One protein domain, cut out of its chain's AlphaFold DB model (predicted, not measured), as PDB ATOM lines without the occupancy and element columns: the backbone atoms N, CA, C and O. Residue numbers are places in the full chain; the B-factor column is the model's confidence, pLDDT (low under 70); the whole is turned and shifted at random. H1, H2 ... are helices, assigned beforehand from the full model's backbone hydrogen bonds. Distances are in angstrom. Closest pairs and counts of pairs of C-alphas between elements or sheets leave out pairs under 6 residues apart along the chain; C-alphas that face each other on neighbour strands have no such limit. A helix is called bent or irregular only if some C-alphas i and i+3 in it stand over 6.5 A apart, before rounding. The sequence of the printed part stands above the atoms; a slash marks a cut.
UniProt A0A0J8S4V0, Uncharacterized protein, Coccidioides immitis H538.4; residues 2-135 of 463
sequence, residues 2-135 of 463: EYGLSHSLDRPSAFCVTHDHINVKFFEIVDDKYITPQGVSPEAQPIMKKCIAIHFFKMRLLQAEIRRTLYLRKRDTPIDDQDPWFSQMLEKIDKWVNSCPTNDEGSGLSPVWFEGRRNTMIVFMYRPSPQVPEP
ATOM      1  N   GLU A   2      11.385  30.663 100.701       78.69
ATOM      2  CA  GLU A   2      12.020  31.482 101.763       78.69
ATOM      3  C   GLU A   2      12.565  32.845 101.299       78.69
ATOM      4  O   GLU A   2      12.002  33.862 101.691       78.69
ATOM      5  N   TYR A   3      13.568  32.879 100.407       74.31
ATOM      6  CA  TYR A   3      14.208  34.127  99.956       74.31
ATOM      7  C   TYR A   3      13.219  35.191  99.469       74.31
ATOM      8  O   TYR A   3      13.438  36.385  99.658       74.31
ATOM      9  N   GLY A   4      12.118  34.756  98.849       76.50
ATOM     10  CA  GLY A   4      11.078  35.656  98.376       76.50
ATOM     11  C   GLY A   4      10.220  36.236  99.493       76.50
ATOM     12  O   GLY A   4       9.897  37.415  99.432       76.50
ATOM     13  N   LEU A   5       9.902  35.442 100.519       79.81
ATOM     14  CA  LEU A   5       9.221  35.920 101.724       79.81
ATOM     15  C   LEU A   5      10.116  36.887 102.503       79.81
ATOM     16  O   LEU A   5       9.653  37.942 102.912       79.81
ATOM     17  N   SER A   6      11.396  36.559 102.663       80.38
ATOM     18  CA  SER A   6      12.363  37.384 103.399       80.38
ATOM     19  C   SER A   6      12.621  38.727 102.727       80.38
ATOM     20  O   SER A   6      12.711  39.743 103.405       80.38
ATOM     21  N   HIS A   7      12.664  38.756 101.393       82.00
ATOM     22  CA  HIS A   7      12.684  40.006 100.641       82.00
ATOM     23  C   HIS A   7      11.387  40.810 100.825       82.00
ATOM     24  O   HIS A   7      11.456  41.985 101.159       82.00
ATOM     25  N   SER A   8      10.213  40.187 100.672       78.62
ATOM     26  CA  SER A   8       8.923  40.891 100.751       78.62
ATOM     27  C   SER A   8       8.528  41.364 102.156       78.62
ATOM     28  O   SER A   8       7.811  42.349 102.270       78.62
ATOM     29  N   LEU A   9       8.976  40.677 103.209       80.31
ATOM     30  CA  LEU A   9       8.763  41.044 104.619       80.31
ATOM     31  C   LEU A   9       9.927  41.861 105.204       80.31
ATOM     32  O   LEU A   9       9.982  42.077 106.409       80.31
ATOM     33  N   ASP A  10      10.906  42.214 104.370       77.44
ATOM     34  CA  ASP A  10      12.152  42.899 104.720       77.44
ATOM     35  C   ASP A  10      13.005  42.266 105.844       77.44
ATOM     36  O   ASP A  10      13.963  42.861 106.336       77.44
ATOM     37  N   ARG A  11      12.748  41.005 106.203       80.38
ATOM     38  CA  ARG A  11      13.483  40.284 107.255       80.38
ATOM     39  C   ARG A  11      14.764  39.597 106.747       80.38
ATOM     40  O   ARG A  11      14.905  39.345 105.543       80.38
ATOM     41  N   PRO A  12      15.710  39.233 107.631       74.81
ATOM     42  CA  PRO A  12      16.789  38.310 107.284       74.81
ATOM     43  C   PRO A  12      16.249  36.979 106.741       74.81
ATOM     44  O   PRO A  12      15.173  36.523 107.142       74.81
ATOM     45  N   SER A  13      16.997  36.347 105.833       74.38
ATOM     46  CA  SER A  13      16.703  34.976 105.401       74.38
ATOM     47  C   SER A  13      17.020  33.997 106.530       74.38
ATOM     48  O   SER A  13      18.032  34.144 107.210       74.38
ATOM     49  N   ALA A  14      16.180  32.977 106.696       74.12
ATOM     50  CA  ALA A  14      16.459  31.846 107.578       74.12
ATOM     51  C   ALA A  14      17.595  30.943 107.050       74.12
ATOM     52  O   ALA A  14      18.080  30.078 107.774       74.12
ATOM     53  N   PHE A  15      18.029  31.126 105.796       69.94
ATOM     54  CA  PHE A  15      19.198  30.445 105.254       69.94
ATOM     55  C   PHE A  15      20.469  31.260 105.509       69.94
ATOM     56  O   PHE A  15      20.668  32.329 104.936       69.94
ATOM     57  N   CYS A  16      21.379  30.699 106.307       63.19
ATOM     58  CA  CYS A  16      22.721  31.249 106.535       63.19
ATOM     59  C   CYS A  16      23.659  31.102 105.317       63.19
ATOM     60  O   CYS A  16      24.780  31.603 105.332       63.19
ATOM     61  N   VAL A  17      23.228  30.379 104.278       61.81
ATOM     62  CA  VAL A  17      24.019  30.052 103.085       61.81
ATOM     63  C   VAL A  17      23.806  31.134 102.028       61.81
ATOM     64  O   VAL A  17      22.724  31.229 101.459       61.81
ATOM     65  N   THR A  18      24.823  31.948 101.736       68.62
ATOM     66  CA  THR A  18      24.754  32.921 100.633       68.62
ATOM     67  C   THR A  18      24.692  32.219  99.272       68.62
ATOM     68  O   THR A  18      25.101  31.064  99.134       68.62
ATOM     69  N   HIS A  19      24.225  32.921  98.228       69.19
ATOM     70  CA  HIS A  19      24.191  32.342  96.877       69.19
ATOM     71  C   HIS A  19      25.588  31.917  96.382       69.19
ATOM     72  O   HIS A  19      25.678  31.029  95.538       69.19
ATOM     73  N   ASP A  20      26.657  32.530  96.902       73.62
ATOM     74  CA  ASP A  20      28.060  32.235  96.566       73.62
ATOM     75  C   ASP A  20      28.423  30.758  96.814       73.62
ATOM     76  O   ASP A  20      29.328  30.218  96.181       73.62
ATOM     77  N   HIS A  21      27.707  30.097  97.728       79.06
ATOM     78  CA  HIS A  21      27.903  28.693  98.090       79.06
ATOM     79  C   HIS A  21      26.975  27.726  97.329       79.06
ATOM     80  O   HIS A  21      27.051  26.515  97.530       79.06
ATOM     81  N   ILE A  22      26.106  28.230  96.443       78.81
ATOM     82  CA  ILE A  22      25.236  27.408  95.593       78.81
ATOM     83  C   ILE A  22      26.014  27.036  94.325       78.81
ATOM     84  O   ILE A  22      26.051  27.784  93.352       78.81
ATOM     85  N   ASN A  23      26.636  25.857  94.333       83.06
ATOM     86  CA  ASN A  23      27.471  25.346  93.237       83.06
ATOM     87  C   ASN A  23      26.706  24.504  92.190       83.06
ATOM     88  O   ASN A  23      27.326  23.854  91.347       83.06
ATOM     89  N   VAL A  24      25.371  24.505  92.229       87.38
ATOM     90  CA  VAL A  24      24.513  23.782  91.276       87.38
ATOM     91  C   VAL A  24      24.050  24.688  90.136       87.38
ATOM     92  O   VAL A  24      23.744  25.864  90.332       87.38
ATOM     93  N   LYS A  25      23.972  24.130  88.923       89.81
ATOM     94  CA  LYS A  25      23.374  24.808  87.763       89.81
ATOM     95  C   LYS A  25      21.848  24.872  87.906       89.81
ATOM     96  O   LYS A  25      21.252  24.102  88.658       89.81
ATOM     97  N   PHE A  26      21.208  25.749  87.132       92.06
ATOM     98  CA  PHE A  26      19.771  25.621  86.878       92.06
ATOM     99  C   PHE A  26      19.463  24.278  86.201       92.06
ATOM    100  O   PHE A  26      20.307  23.735  85.489       92.06
ATOM    101  N   PHE A  27      18.255  23.757  86.420       93.69
ATOM    102  CA  PHE A  27      17.777  22.561  85.729       93.69
ATOM    103  C   PHE A  27      17.604  22.802  84.223       93.69
ATOM    104  O   PHE A  27      17.401  23.933  83.779       93.69
ATOM    105  N   GLU A  28      17.627  21.719  83.451       94.69
ATOM    106  CA  GLU A  28      17.370  21.760  82.012       94.69
ATOM    107  C   GLU A  28      15.943  22.228  81.710       94.69
ATOM    108  O   GLU A  28      14.988  21.803  82.365       94.69
ATOM    109  N   ILE A  29      15.794  23.083  80.694       93.75
ATOM    110  CA  ILE A  29      14.525  23.740  80.323       93.75
ATOM    111  C   ILE A  29      13.505  22.821  79.640       93.75
ATOM    112  O   ILE A  29      12.397  23.265  79.355       93.75
ATOM    113  N   VAL A  30      13.859  21.566  79.375       94.62
ATOM    114  CA  VAL A  30      13.038  20.581  78.655       94.62
ATOM    115  C   VAL A  30      12.231  19.692  79.612       94.62
ATOM    116  O   VAL A  30      12.476  19.687  80.817       94.62
ATOM    117  N   ASP A  31      11.273  18.921  79.098       94.50
ATOM    118  CA  ASP A  31      10.568  17.873  79.862       94.50
ATOM    119  C   ASP A  31      11.559  16.802  80.380       94.50
ATOM    120  O   ASP A  31      12.476  16.400  79.661       94.50
ATOM    121  N   ASP A  32      11.383  16.345  81.627       94.12
ATOM    122  CA  ASP A  32      12.290  15.403  82.304       94.12
ATOM    123  C   ASP A  32      12.440  14.075  81.548       94.12
ATOM    124  O   ASP A  32      13.507  13.468  81.588       94.12
ATOM    125  N   LYS A  33      11.425  13.660  80.774       94.31
ATOM    126  CA  LYS A  33      11.496  12.457  79.921       94.31
ATOM    127  C   LYS A  33      12.591  12.509  78.845       94.31
ATOM    128  O   LYS A  33      12.930  11.476  78.278       94.31
ATOM    129  N   TYR A  34      13.118  13.697  78.540       95.62
ATOM    130  CA  TYR A  34      14.215  13.896  77.590       95.62
ATOM    131  C   TYR A  34      15.592  14.029  78.257       95.62
ATOM    132  O   TYR A  34      16.587  14.196  77.548       95.62
ATOM    133  N   ILE A  35      15.670  13.982  79.590       95.12
ATOM    134  CA  ILE A  35      16.916  14.099  80.350       95.12
ATOM    135  C   ILE A  35      17.437  12.691  80.647       95.12
ATOM    136  O   ILE A  35      16.804  11.917  81.361       95.12
ATOM    137  N   THR A  36      18.606  12.351  80.106       93.62
ATOM    138  CA  THR A  36      19.233  11.027  80.266       93.62
ATOM    139  C   THR A  36      20.639  11.152  80.864       93.62
ATOM    140  O   THR A  36      21.236  12.229  80.791       93.62
ATOM    141  N   PRO A  37      21.237  10.069  81.403       93.62
ATOM    142  CA  PRO A  37      22.637  10.077  81.839       93.62
ATOM    143  C   PRO A  37      23.641  10.441  80.731       93.62
ATOM    144  O   PRO A  37      24.756  10.859  81.026       93.62
ATOM    145  N   GLN A  38      23.254  10.285  79.461       93.25
ATOM    146  CA  GLN A  38      24.048  10.628  78.280       93.25
ATOM    147  C   GLN A  38      23.860  12.090  77.829       93.25
ATOM    148  O   GLN A  38      24.579  12.546  76.942       93.25
ATOM    149  N   GLY A  39      22.920  12.828  78.431       92.00
ATOM    150  CA  GLY A  39      22.584  14.212  78.094       92.00
ATOM    151  C   GLY A  39      21.101  14.418  77.773       92.00
ATOM    152  O   GLY A  39      20.258  13.547  78.002       92.00
ATOM    153  N   VAL A  40      20.783  15.598  77.242       94.88
ATOM    154  CA  VAL A  40      19.436  15.958  76.775       94.88
ATOM    155  C   VAL A  40      19.214  15.433  75.353       94.88
ATOM    156  O   VAL A  40      20.084  15.582  74.495       94.88
ATOM    157  N   SER A  41      18.049  14.830  75.093       94.19
ATOM    158  CA  SER A  41      17.675  14.348  73.754       94.19
ATOM    159  C   SER A  41      17.631  15.490  72.718       94.19
ATOM    160  O   SER A  41      17.051  16.535  73.017       94.19
ATOM    161  N   PRO A  42      18.142  15.311  71.481       92.25
ATOM    162  CA  PRO A  42      18.094  16.340  70.433       92.25
ATOM    163  C   PRO A  42      16.684  16.793  70.024       92.25
ATOM    164  O   PRO A  42      16.520  17.896  69.511       92.25
ATOM    165  N   GLU A  43      15.663  15.959  70.237       92.25
ATOM    166  CA  GLU A  43      14.261  16.287  69.927       92.25
ATOM    167  C   GLU A  43      13.606  17.192  70.986       92.25
ATOM    168  O   GLU A  43      12.517  17.733  70.772       92.25
ATOM    169  N   ALA A  44      14.250  17.346  72.145       92.81
ATOM    170  CA  ALA A  44      13.678  17.983  73.316       92.81
ATOM    171  C   ALA A  44      13.423  19.479  73.095       92.81
ATOM    172  O   ALA A  44      14.332  20.246  72.783       92.81
ATOM    173  N   GLN A  45      12.179  19.904  73.319       91.44
ATOM    174  CA  GLN A  45      11.789  21.310  73.235       91.44
ATOM    175  C   GLN A  45      11.732  21.955  74.630       91.44
ATOM    176  O   GLN A  45      11.350  21.281  75.596       91.44
ATOM    177  N   PRO A  46      12.085  23.248  74.765       90.44
ATOM    178  CA  PRO A  46      11.878  23.996  76.000       90.44
ATOM    179  C   PRO A  46      10.407  23.986  76.427       90.44
ATOM    180  O   PRO A  46       9.521  24.226  75.611       90.44
ATOM    181  N   ILE A  47      10.147  23.767  77.716       89.19
ATOM    182  CA  ILE A  47       8.807  23.877  78.299       89.19
ATOM    183  C   ILE A  47       8.686  25.178  79.096       89.19
ATOM    184  O   ILE A  47       9.520  25.495  79.954       89.19
ATOM    185  N   MET A  48       7.630  25.950  78.821       85.88
ATOM    186  CA  MET A  48       7.490  27.324  79.311       85.88
ATOM    187  C   MET A  48       7.547  27.414  80.841       85.88
ATOM    188  O   MET A  48       8.254  28.257  81.388       85.88
ATOM    189  N   LYS A  49       6.913  26.469  81.547       86.94
ATOM    190  CA  LYS A  49       6.924  26.380  83.020       86.94
ATOM    191  C   LYS A  49       8.340  26.362  83.614       86.94
ATOM    192  O   LYS A  49       8.589  27.026  84.620       86.94
ATOM    193  N   LYS A  50       9.288  25.651  82.988       90.38
ATOM    194  CA  LYS A  50      10.691  25.621  83.434       90.38
ATOM    195  C   LYS A  50      11.440  26.899  83.061       90.38
ATOM    196  O   LYS A  50      12.198  27.412  83.884       90.38
ATOM    197  N   CYS A  51      11.186  27.451  81.875       89.06
ATOM    198  CA  CYS A  51      11.750  28.734  81.447       89.06
ATOM    199  C   CYS A  51      11.351  29.868  82.411       89.06
ATOM    200  O   CYS A  51      12.216  30.576  82.930       89.06
ATOM    201  N   ILE A  52      10.055  29.961  82.731       86.81
ATOM    202  CA  ILE A  52       9.479  30.868  83.731       86.81
ATOM    203  C   ILE A  52      10.129  30.659  85.104       86.81
ATOM    204  O   ILE A  52      10.570  31.626  85.722       86.81
ATOM    205  N   ALA A  53      10.240  29.417  85.585       89.38
ATOM    206  CA  ALA A  53      10.816  29.136  86.901       89.38
ATOM    207  C   ALA A  53      12.293  29.576  87.015       89.38
ATOM    208  O   ALA A  53      12.672  30.201  88.007       89.38
ATOM    209  N   ILE A  54      13.114  29.346  85.983       91.19
ATOM    210  CA  ILE A  54      14.497  29.862  85.932       91.19
ATOM    211  C   ILE A  54      14.511  31.393  85.894       91.19
ATOM    212  O   ILE A  54      15.311  32.024  86.587       91.19
ATOM    213  N   HIS A  55      13.622  32.010  85.114       91.75
ATOM    214  CA  HIS A  55      13.504  33.464  85.029       91.75
ATOM    215  C   HIS A  55      13.104  34.091  86.385       91.75
ATOM    216  O   HIS A  55      13.661  35.114  86.790       91.75
ATOM    217  N   PHE A  56      12.243  33.414  87.151       89.19
ATOM    218  CA  PHE A  56      11.935  33.730  88.548       89.19
ATOM    219  C   PHE A  56      13.144  33.607  89.476       89.19
ATOM    220  O   PHE A  56      13.337  34.457  90.344       89.19
ATOM    221  N   PHE A  57      13.968  32.567  89.335       90.44
ATOM    222  CA  PHE A  57      15.170  32.438  90.160       90.44
ATOM    223  C   PHE A  57      16.199  33.527  89.847       90.44
ATOM    224  O   PHE A  57      16.783  34.070  90.780       90.44
ATOM    225  N   LYS A  58      16.351  33.928  88.577       92.31
ATOM    226  CA  LYS A  58      17.167  35.095  88.199       92.31
ATOM    227  C   LYS A  58      16.690  36.367  88.909       92.31
ATOM    228  O   LYS A  58      17.508  37.035  89.533       92.31
ATOM    229  N   MET A  59      15.379  36.629  88.948       93.50
ATOM    230  CA  MET A  59      14.803  37.725  89.749       93.50
ATOM    231  C   MET A  59      15.183  37.629  91.238       93.50
ATOM    232  O   MET A  59      15.528  38.631  91.860       93.50
ATOM    233  N   ARG A  60      15.146  36.425  91.833       89.94
ATOM    234  CA  ARG A  60      15.532  36.234  93.243       89.94
ATOM    235  C   ARG A  60      17.023  36.464  93.490       89.94
ATOM    236  O   ARG A  60      17.358  36.952  94.563       89.94
ATOM    237  N   LEU A  61      17.898  36.168  92.526       90.38
ATOM    238  CA  LEU A  61      19.326  36.499  92.618       90.38
ATOM    239  C   LEU A  61      19.549  38.019  92.610       90.38
ATOM    240  O   LEU A  61      20.287  38.514  93.456       90.38
ATOM    241  N   LEU A  62      18.842  38.767  91.751       94.19
ATOM    242  CA  LEU A  62      18.885  40.237  91.745       94.19
ATOM    243  C   LEU A  62      18.422  40.824  93.091       94.19
ATOM    244  O   LEU A  62      19.108  41.647  93.692       94.19
ATOM    245  N   GLN A  63      17.296  40.334  93.618       93.06
ATOM    246  CA  GLN A  63      16.786  40.726  94.937       93.06
ATOM    247  C   GLN A  63      17.758  40.377  96.074       93.06
ATOM    248  O   GLN A  63      17.878  41.139  97.035       93.06
ATOM    249  N   ALA A  64      18.454  39.241  95.983       88.44
ATOM    250  CA  ALA A  64      19.462  38.838  96.956       88.44
ATOM    251  C   ALA A  64      20.711  39.731  96.900       88.44
ATOM    252  O   ALA A  64      21.246  40.056  97.958       88.44
ATOM    253  N   GLU A  65      21.144  40.171  95.712       91.25
ATOM    254  CA  GLU A  65      22.241  41.136  95.561       91.25
ATOM    255  C   GLU A  65      21.881  42.482  96.209       91.25
ATOM    256  O   GLU A  65      22.619  42.951  97.075       91.25
ATOM    257  N   ILE A  66      20.700  43.039  95.907       93.88
ATOM    258  CA  ILE A  66      20.211  44.291  96.519       93.88
ATOM    259  C   ILE A  66      20.171  44.180  98.049       93.88
ATOM    260  O   ILE A  66      20.712  45.036  98.750       93.88
ATOM    261  N   ARG A  67      19.579  43.104  98.594       90.19
ATOM    262  CA  ARG A  67      19.536  42.884 100.053       90.19
ATOM    263  C   ARG A  67      20.929  42.753 100.648       90.19
ATOM    264  O   ARG A  67      21.207  43.374 101.674       90.19
ATOM    265  N   ARG A  68      21.803  41.963 100.011       87.88
ATOM    266  CA  ARG A  68      23.187  41.770 100.449       87.88
ATOM    267  C   ARG A  68      23.877  43.117 100.575       87.88
ATOM    268  O   ARG A  68      24.395  43.379 101.659       87.88
ATOM    269  N   THR A  69      23.862  43.926  99.518       92.50
ATOM    270  CA  THR A  69      24.565  45.210  99.434       92.50
ATOM    271  C   THR A  69      23.981  46.258 100.379       92.50
ATOM    272  O   THR A  69      24.741  46.836 101.149       92.50
ATOM    273  N   LEU A  70      22.657  46.460 100.383       93.44
ATOM    274  CA  LEU A  70      22.047  47.620 101.044       93.44
ATOM    275  C   LEU A  70      21.476  47.369 102.455       93.44
ATOM    276  O   LEU A  70      21.389  48.308 103.244       93.44
ATOM    277  N   TYR A  71      21.089  46.130 102.791       90.19
ATOM    278  CA  TYR A  71      20.275  45.842 103.988       90.19
ATOM    279  C   TYR A  71      20.930  44.924 105.028       90.19
ATOM    280  O   TYR A  71      20.603  45.031 106.206       90.19
ATOM    281  N   LEU A  72      21.828  44.007 104.639       85.69
ATOM    282  CA  LEU A  72      22.328  42.981 105.576       85.69
ATOM    283  C   LEU A  72      23.490  43.432 106.476       85.69
ATOM    284  O   LEU A  72      23.550  43.036 107.637       85.69
ATOM    285  N   ARG A  73      24.454  44.189 105.945       85.69
ATOM    286  CA  ARG A  73      25.652  44.637 106.677       85.69
ATOM    287  C   ARG A  73      26.212  45.892 106.016       85.69
ATOM    288  O   ARG A  73      26.342  45.904 104.795       85.69
ATOM    289  N   LYS A  74      26.612  46.884 106.818       87.88
ATOM    290  CA  LYS A  74      27.320  48.080 106.340       87.88
ATOM    291  C   LYS A  74      28.650  47.706 105.666       87.88
ATOM    292  O   LYS A  74      29.398  46.870 106.183       87.88
ATOM    293  N   ARG A  75      28.929  48.328 104.526       90.69
ATOM    294  CA  ARG A  75      30.162  48.222 103.733       90.69
ATOM    295  C   ARG A  75      30.730  49.599 103.430       90.69
ATOM    296  O   ARG A  75      30.028  50.598 103.565       90.69
ATOM    297  N   ASP A  76      31.971  49.602 102.960       93.56
ATOM    298  CA  ASP A  76      32.687  50.797 102.515       93.56
ATOM    299  C   ASP A  76      32.027  51.430 101.273       93.56
ATOM    300  O   ASP A  76      32.022  52.649 101.135       93.56
ATOM    301  N   THR A  77      31.412  50.612 100.408       93.56
ATOM    302  CA  THR A  77      30.591  51.038  99.262       93.56
ATOM    303  C   THR A  77      29.311  50.186  99.138       93.56
ATOM    304  O   THR A  77      29.298  49.033  99.592       93.56
ATOM    305  N   PRO A  78      28.225  50.707  98.530       95.81
ATOM    306  CA  PRO A  78      28.044  52.082  98.047       95.81
ATOM    307  C   PRO A  78      27.876  53.090  99.193       95.81
ATOM    308  O   PRO A  78      27.317  52.750 100.234       95.81
ATOM    309  N   ILE A  79      28.368  54.319  99.020       93.75
ATOM    310  CA  ILE A  79      28.231  55.387 100.031       93.75
ATOM    311  C   ILE A  79      26.876  56.099  99.889       93.75
ATOM    312  O   ILE A  79      26.210  56.361 100.891       93.75
ATOM    313  N   ASP A  80      26.459  56.347  98.650       95.44
ATOM    314  CA  ASP A  80      25.228  57.033  98.257       95.44
ATOM    315  C   ASP A  80      24.572  56.336  97.043       95.44
ATOM    316  O   ASP A  80      25.060  55.314  96.553       95.44
ATOM    317  N   ASP A  81      23.446  56.874  96.562       95.75
ATOM    318  CA  ASP A  81      22.712  56.365  95.393       95.75
ATOM    319  C   ASP A  81      23.335  56.703  94.019       95.75
ATOM    320  O   ASP A  81      22.777  56.317  92.986       95.75
ATOM    321  N   GLN A  82      24.490  57.380  93.991       96.31
ATOM    322  CA  GLN A  82      25.245  57.714  92.777       96.31
ATOM    323  C   GLN A  82      26.441  56.771  92.538       96.31
ATOM    324  O   GLN A  82      27.088  56.843  91.488       96.31
ATOM    325  N   ASP A  83      26.727  55.855  93.471       97.38
ATOM    326  CA  ASP A  83      27.766  54.831  93.321       97.38
ATOM    327  C   ASP A  83      27.549  53.966  92.052       97.38
ATOM    328  O   ASP A  83      26.419  53.538  91.780       97.38
ATOM    329  N   PRO A  84      28.608  53.635  91.281       97.62
ATOM    330  CA  PRO A  84      28.500  52.822  90.067       97.62
ATOM    331  C   PRO A  84      27.785  51.471  90.230       97.62
ATOM    332  O   PRO A  84      27.264  50.942  89.248       97.62
ATOM    333  N   TRP A  85      27.734  50.892  91.434       97.88
ATOM    334  CA  TRP A  85      26.957  49.680  91.688       97.88
ATOM    335  C   TRP A  85      25.460  49.879  91.403       97.88
ATOM    336  O   TRP A  85      24.832  48.970  90.861       97.88
ATOM    337  N   PHE A  86      24.886  51.055  91.680       98.31
ATOM    338  CA  PHE A  86      23.470  51.328  91.405       98.31
ATOM    339  C   PHE A  86      23.152  51.264  89.907       98.31
ATOM    340  O   PHE A  86      22.181  50.614  89.512       98.31
ATOM    341  N   SER A  87      23.984  51.872  89.056       97.44
ATOM    342  CA  SER A  87      23.784  51.843  87.601       97.44
ATOM    343  C   SER A  87      23.994  50.441  87.016       97.44
ATOM    344  O   SER A  87      23.188  49.990  86.202       97.44
ATOM    345  N   GLN A  88      24.996  49.699  87.500       98.25
ATOM    346  CA  GLN A  88      25.212  48.293  87.132       98.25
ATOM    347  C   GLN A  88      24.051  47.391  87.576       98.25
ATOM    348  O   GLN A  88      23.662  46.466  86.861       98.25
ATOM    349  N   MET A  89      23.481  47.640  88.757       98.38
ATOM    350  CA  MET A  89      22.347  46.883  89.282       98.38
ATOM    351  C   MET A  89      21.067  47.163  88.481       98.38
ATOM    352  O   MET A  89      20.334  46.220  88.177       98.38
ATOM    353  N   LEU A  90      20.839  48.415  88.056       98.06
ATOM    354  CA  LEU A  90      19.775  48.757  87.106       98.06
ATOM    355  C   LEU A  90      19.953  48.033  85.765       98.06
ATOM    356  O   LEU A  90      19.010  47.389  85.316       98.06
ATOM    357  N   GLU A  91      21.152  48.029  85.169       98.31
ATOM    358  CA  GLU A  91      21.402  47.318  83.902       98.31
ATOM    359  C   GLU A  91      21.062  45.818  84.011       98.31
ATOM    360  O   GLU A  91      20.424  45.244  83.123       98.31
ATOM    361  N   LYS A  92      21.422  45.172  85.132       98.31
ATOM    362  CA  LYS A  92      21.060  43.769  85.405       98.31
ATOM    363  C   LYS A  92      19.541  43.559  85.477       98.31
ATOM    364  O   LYS A  92      19.056  42.531  84.999       98.31
ATOM    365  N   ILE A  93      18.800  44.497  86.074       98.31
ATOM    366  CA  ILE A  93      17.333  44.453  86.196       98.31
ATOM    367  C   ILE A  93      16.664  44.686  84.838       98.31
ATOM    368  O   ILE A  93      15.794  43.906  84.452       98.31
ATOM    369  N   ASP A  94      17.100  45.699  84.092       97.00
ATOM    370  CA  ASP A  94      16.576  46.034  82.766       97.00
ATOM    371  C   ASP A  94      16.811  44.874  81.791       97.00
ATOM    372  O   ASP A  94      15.895  44.424  81.104       97.00
ATOM    373  N   LYS A  95      18.019  44.296  81.790       97.56
ATOM    374  CA  LYS A  95      18.349  43.092  81.013       97.56
ATOM    375  C   LYS A  95      17.498  41.885  81.408       97.56
ATOM    376  O   LYS A  95      17.181  41.060  80.552       97.56
ATOM    377  N   TRP A  96      17.144  41.759  82.687       96.62
ATOM    378  CA  TRP A  96      16.240  40.714  83.152       96.62
ATOM    379  C   TRP A  96      14.826  40.930  82.594       96.62
ATOM    380  O   TRP A  96      14.361  40.033  81.894       96.62
ATOM    381  N   VAL A  97      14.203  42.105  82.764       95.12
ATOM    382  CA  VAL A  97      12.865  42.401  82.199       95.12
ATOM    383  C   VAL A  97      12.843  42.248  80.679       95.12
ATOM    384  O   VAL A  97      11.997  41.535  80.153       95.12
ATOM    385  N   ASN A  98      13.829  42.797  79.968       93.62
ATOM    386  CA  ASN A  98      13.942  42.686  78.507       93.62
ATOM    387  C   ASN A  98      14.128  41.238  78.001       93.62
ATOM    388  O   ASN A  98      14.057  40.987  76.799       93.62
ATOM    389  N   SER A  99      14.379  40.279  78.902       91.69
ATOM    390  CA  SER A  99      14.477  38.842  78.610       91.69
ATOM    391  C   SER A  99      13.291  38.021  79.138       91.69
ATOM    392  O   SER A  99      13.387  36.791  79.220       91.69
ATOM    393  N   CYS A 100      12.194  38.667  79.551       88.06
ATOM    394  CA  CYS A 100      11.015  37.965  80.048       88.06
ATOM    395  C   CYS A 100      10.269  37.214  78.928       88.06
ATOM    396  O   CYS A 100      10.300  37.635  77.768       88.06
ATOM    397  N   PRO A 101       9.577  36.101  79.241       78.75
ATOM    398  CA  PRO A 101       8.722  35.426  78.269       78.75
ATOM    399  C   PRO A 101       7.620  36.359  77.750       78.75
ATOM    400  O   PRO A 101       6.936  37.016  78.531       78.75
ATOM    401  N   THR A 102       7.436  36.411  76.430       76.75
ATOM    402  CA  THR A 102       6.385  37.219  75.780       76.75
ATOM    403  C   THR A 102       5.031  36.512  75.719       76.75
ATOM    404  O   THR A 102       4.005  37.171  75.583       76.75
ATOM    405  N   ASN A 103       5.027  35.184  75.835       72.81
ATOM    406  CA  ASN A 103       3.842  34.359  76.036       72.81
ATOM    407  C   ASN A 103       3.881  33.820  77.470       72.81
ATOM    408  O   ASN A 103       4.833  33.129  77.834       72.81
ATOM    409  N   ASP A 104       2.865  34.139  78.268       68.44
ATOM    410  CA  ASP A 104       2.754  33.689  79.655       68.44
ATOM    411  C   ASP A 104       1.955  32.379  79.796       68.44
ATOM    412  O   ASP A 104       1.848  31.858  80.905       68.44
ATOM    413  N   GLU A 105       1.397  31.841  78.705       73.75
ATOM    414  CA  GLU A 105       0.514  30.662  78.676       73.75
ATOM    415  C   GLU A 105      -0.652  30.734  79.689       73.75
ATOM    416  O   GLU A 105      -1.106  29.711  80.202       73.75
ATOM    417  N   GLY A 106      -1.139  31.943  80.000       70.00
ATOM    418  CA  GLY A 106      -2.203  32.162  80.986       70.00
ATOM    419  C   GLY A 106      -1.746  32.066  82.447       70.00
ATOM    420  O   GLY A 106      -2.578  31.939  83.341       70.00
ATOM    421  N   SER A 107      -0.438  32.121  82.717       70.94
ATOM    422  CA  SER A 107       0.107  32.122  84.084       70.94
ATOM    423  C   SER A 107      -0.035  33.457  84.833       70.94
ATOM    424  O   SER A 107       0.299  33.515  86.017       70.94
ATOM    425  N   GLY A 108      -0.496  34.529  84.174       73.69
ATOM    426  CA  GLY A 108      -0.616  35.873  84.758       73.69
ATOM    427  C   GLY A 108       0.723  36.615  84.865       73.69
ATOM    428  O   GLY A 108       0.817  37.673  85.493       73.69
ATOM    429  N   LEU A 109       1.776  36.063  84.258       79.44
ATOM    430  CA  LEU A 109       3.153  36.554  84.297       79.44
ATOM    431  C   LEU A 109       3.459  37.368  83.040       79.44
ATOM    432  O   LEU A 109       4.396  37.086  82.297       79.44
ATOM    433  N   SER A 110       2.621  38.368  82.783       84.62
ATOM    434  CA  SER A 110       2.759  39.253  81.631       84.62
ATOM    435  C   SER A 110       4.018  40.136  81.729       84.62
ATOM    436  O   SER A 110       4.549  40.346  82.824       84.62
ATOM    437  N   PRO A 111       4.479  40.749  80.621       88.38
ATOM    438  CA  PRO A 111       5.549  41.750  80.662       88.38
ATOM    439  C   PRO A 111       5.286  42.886  81.669       88.38
ATOM    440  O   PRO A 111       6.201  43.323  82.363       88.38
ATOM    441  N   VAL A 112       4.020  43.293  81.839       90.81
ATOM    442  CA  VAL A 112       3.596  44.288  82.844       90.81
ATOM    443  C   VAL A 112       3.846  43.790  84.275       90.81
ATOM    444  O   VAL A 112       4.299  44.555  85.124       90.81
ATOM    445  N   TRP A 113       3.616  42.502  84.551       90.12
ATOM    446  CA  TRP A 113       3.934  41.900  85.850       90.12
ATOM    447  C   TRP A 113       5.441  41.952  86.139       90.12
ATOM    448  O   TRP A 113       5.843  42.259  87.266       90.12
ATOM    449  N   PHE A 114       6.281  41.691  85.131       92.38
ATOM    450  CA  PHE A 114       7.739  41.777  85.264       92.38
ATOM    451  C   PHE A 114       8.220  43.218  85.473       92.38
ATOM    452  O   PHE A 114       9.049  43.439  86.360       92.38
ATOM    453  N   GLU A 115       7.629  44.198  84.783       95.50
ATOM    454  CA  GLU A 115       7.877  45.623  85.043       95.50
ATOM    455  C   GLU A 115       7.513  45.998  86.491       95.50
ATOM    456  O   GLU A 115       8.315  46.596  87.208       95.50
ATOM    457  N   GLY A 116       6.373  45.523  87.004       95.31
ATOM    458  CA  GLY A 116       5.988  45.746  88.401       95.31
ATOM    459  C   GLY A 116       6.974  45.171  89.432       95.31
ATOM    460  O   GLY A 116       7.156  45.718  90.532       95.31
ATOM    461  N   ARG A 117       7.674  44.080  89.088       94.56
ATOM    462  CA  ARG A 117       8.769  43.523  89.905       94.56
ATOM    463  C   ARG A 117      10.084  44.273  89.746       94.56
ATOM    464  O   ARG A 117      10.807  44.386  90.735       94.56
ATOM    465  N   ARG A 118      10.373  44.826  88.569       97.31
ATOM    466  CA  ARG A 118      11.467  45.784  88.370       97.31
ATOM    467  C   ARG A 118      11.261  47.033  89.221       97.31
ATOM    468  O   ARG A 118      12.136  47.352  90.018       97.31
ATOM    469  N   ASN A 119      10.073  47.626  89.185       98.06
ATOM    470  CA  ASN A 119       9.682  48.742  90.047       98.06
ATOM    471  C   ASN A 119       9.806  48.403  91.539       98.06
ATOM    472  O   ASN A 119      10.330  49.195  92.316       98.06
ATOM    473  N   THR A 120       9.433  47.182  91.941       96.12
ATOM    474  CA  THR A 120       9.689  46.701  93.313       96.12
ATOM    475  C   THR A 120      11.188  46.722  93.652       96.12
ATOM    476  O   THR A 120      11.567  47.154  94.736       96.12
ATOM    477  N   MET A 121      12.062  46.275  92.743       97.19
ATOM    478  CA  MET A 121      13.514  46.294  92.965       97.19
ATOM    479  C   MET A 121      14.090  47.718  92.987       97.19
ATOM    480  O   MET A 121      14.941  47.982  93.831       97.19
ATOM    481  N   ILE A 122      13.580  48.638  92.158       98.31
ATOM    482  CA  ILE A 122      13.912  50.074  92.202       98.31
ATOM    483  C   ILE A 122      13.593  50.650  93.586       98.31
ATOM    484  O   ILE A 122      14.469  51.247  94.208       98.31
ATOM    485  N   VAL A 123      12.397  50.389  94.121       97.75
ATOM    486  CA  VAL A 123      12.006  50.826  95.473       97.75
ATOM    487  C   VAL A 123      12.969  50.296  96.536       97.75
ATOM    488  O   VAL A 123      13.427  51.054  97.384       97.75
ATOM    489  N   PHE A 124      13.346  49.014  96.480       95.94
ATOM    490  CA  PHE A 124      14.336  48.463  97.414       95.94
ATOM    491  C   PHE A 124      15.747  49.043  97.235       95.94
ATOM    492  O   PHE A 124      16.497  49.047  98.207       95.94
ATOM    493  N   MET A 125      16.123  49.520  96.048       97.50
ATOM    494  CA  MET A 125      17.408  50.191  95.835       97.50
ATOM    495  C   MET A 125      17.409  51.618  96.393       97.50
ATOM    496  O   MET A 125      18.333  51.980  97.112       97.50
ATOM    497  N   TYR A 126      16.385  52.412  96.073       97.94
ATOM    498  CA  TYR A 126      16.415  53.873  96.206       97.94
ATOM    499  C   TYR A 126      15.640  54.445  97.407       97.94
ATOM    500  O   TYR A 126      15.705  55.647  97.662       97.94
ATOM    501  N   ARG A 127      14.917  53.620  98.175       95.19
ATOM    502  CA  ARG A 127      14.368  54.025  99.484       95.19
ATOM    503  C   ARG A 127      15.460  54.000 100.577       95.19
ATOM    504  O   ARG A 127      16.501  53.373 100.372       95.19
ATOM    505  N   PRO A 128      15.224  54.591 101.766       94.56
ATOM    506  CA  PRO A 128      16.188  54.588 102.862       94.56
ATOM    507  C   PRO A 128      16.579  53.164 103.266       94.56
ATOM    508  O   PRO A 128      15.727  52.287 103.430       94.56
ATOM    509  N   SER A 129      17.878  52.935 103.438       93.50
ATOM    510  CA  SER A 129      18.454  51.632 103.773       93.50
ATOM    511  C   SER A 129      19.598  51.774 104.787       93.50
ATOM    512  O   SER A 129      20.196  52.843 104.896       93.50
ATOM    513  N   PRO A 130      19.976  50.711 105.520       92.75
ATOM    514  CA  PRO A 130      21.147  50.744 106.405       92.75
ATOM    515  C   PRO A 130      22.453  51.173 105.703       92.75
ATOM    516  O   PRO A 130      23.329  51.798 106.316       92.75
ATOM    517  N   GLN A 131      22.602  50.849 104.414       94.44
ATOM    518  CA  GLN A 131      23.752  51.269 103.617       94.44
ATOM    519  C   GLN A 131      23.645  52.726 103.148       94.44
ATOM    520  O   GLN A 131      24.612  53.460 103.334       94.44
ATOM    521  N   VAL A 132      22.490  53.153 102.633       95.06
ATOM    522  CA  VAL A 132      22.217  54.531 102.184       95.06
ATOM    523  C   VAL A 132      20.992  55.057 102.951       95.06
ATOM    524  O   VAL A 132      19.859  54.817 102.520       95.06
ATOM    525  N   PRO A 133      21.182  55.693 104.126       93.00
ATOM    526  CA  PRO A 133      20.078  56.098 105.004       93.00
ATOM    527  C   PRO A 133      19.368  57.372 104.533       93.00
ATOM    528  O   PRO A 133      18.194  57.557 104.839       93.00
ATOM    529  N   GLU A 134      20.057  58.216 103.766       93.12
ATOM    530  CA  GLU A 134      19.561  59.491 103.242       93.12
ATOM    531  C   GLU A 134      19.688  59.485 101.710       93.12
ATOM    532  O   GLU A 134      20.713  59.919 101.182       93.12
ATOM    533  N   PRO A 135      18.704  58.922 100.982       95.50
ATOM    534  CA  PRO A 135      18.705  58.931  99.523       95.50
ATOM    535  C   PRO A 135      18.561  60.347  98.949       95.50
ATOM    536  O   PRO A 135      17.981  61.238  99.569       95.50
TER     537      PRO A 135
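AT A GLANCE: This is residues 2 to 135 of the 463 residues of an uncharacterized protein of Coccidioides immitis H538.4 (UniProt A0A0J8S4V0). Helices H2, H3 and H4 form an up-and-down bundle, each running against the one before; short H1 packs on H2, and a long loop, residues 9 to 47, reaches beyond the bundle. The 134 printed residues hold four named helices, H1 to H4 in chain order, and no named strand: all helix, with 62 residues in helices, under half. It is only just loose, close to compact, radius of gyration of the C-alphas 17.3 A, spanning 54 by 32 by 27 A.

HOW THE PARTS SIT: Start at the hub, H2, residues 48 to 72, only just irregular: C-alphas 69 and 72 are 6.9 A apart. H3, residues 84 to 97, touches its residues 55 to 66 alone, at a shallow 17 degrees, opposite ways; closest C-alphas, Leu 62 and Ile 93, 7.1 A. H4, residues 111 to 126, touches H3, closest C-alphas Val 97 and Phe 114, 6.0 A; these hairpins, H2 with H3 and H3 with H4, are helical. With its residues 121 to 125 alone, H4 touches residues 63 to 70 of H2, closest C-alphas Ile 66 and Met 125, 6.6 A. H1, residues 2 to 8, touches H2 at a steep 63 degrees, closest C-alphas Gly 4 and Arg 60, 6.8 A; it is apart from H3 and H4. Every O i to N i+4 pair is within hydrogen-bond range in H1, H3 and H4, and 20 of 21 in H2.

IN THESE COORDINATES: Find C-alpha 48 at (7.490, 27.324, 79.311); H2 runs 34.0 A from there. H3 measures 20.4 A, H1 10.0 A, and H4 22.5 A, ending at (16.415, 53.873, 96.206).

THE WHOLE: The farthest C-alphas, Gln 38 and Glu 134, are 55.1 A apart. The printed part has no cut; the three links are long, and residues 20 to 25 stand free. Look for pLDDT under 70 at residues 15 to 19 and 104.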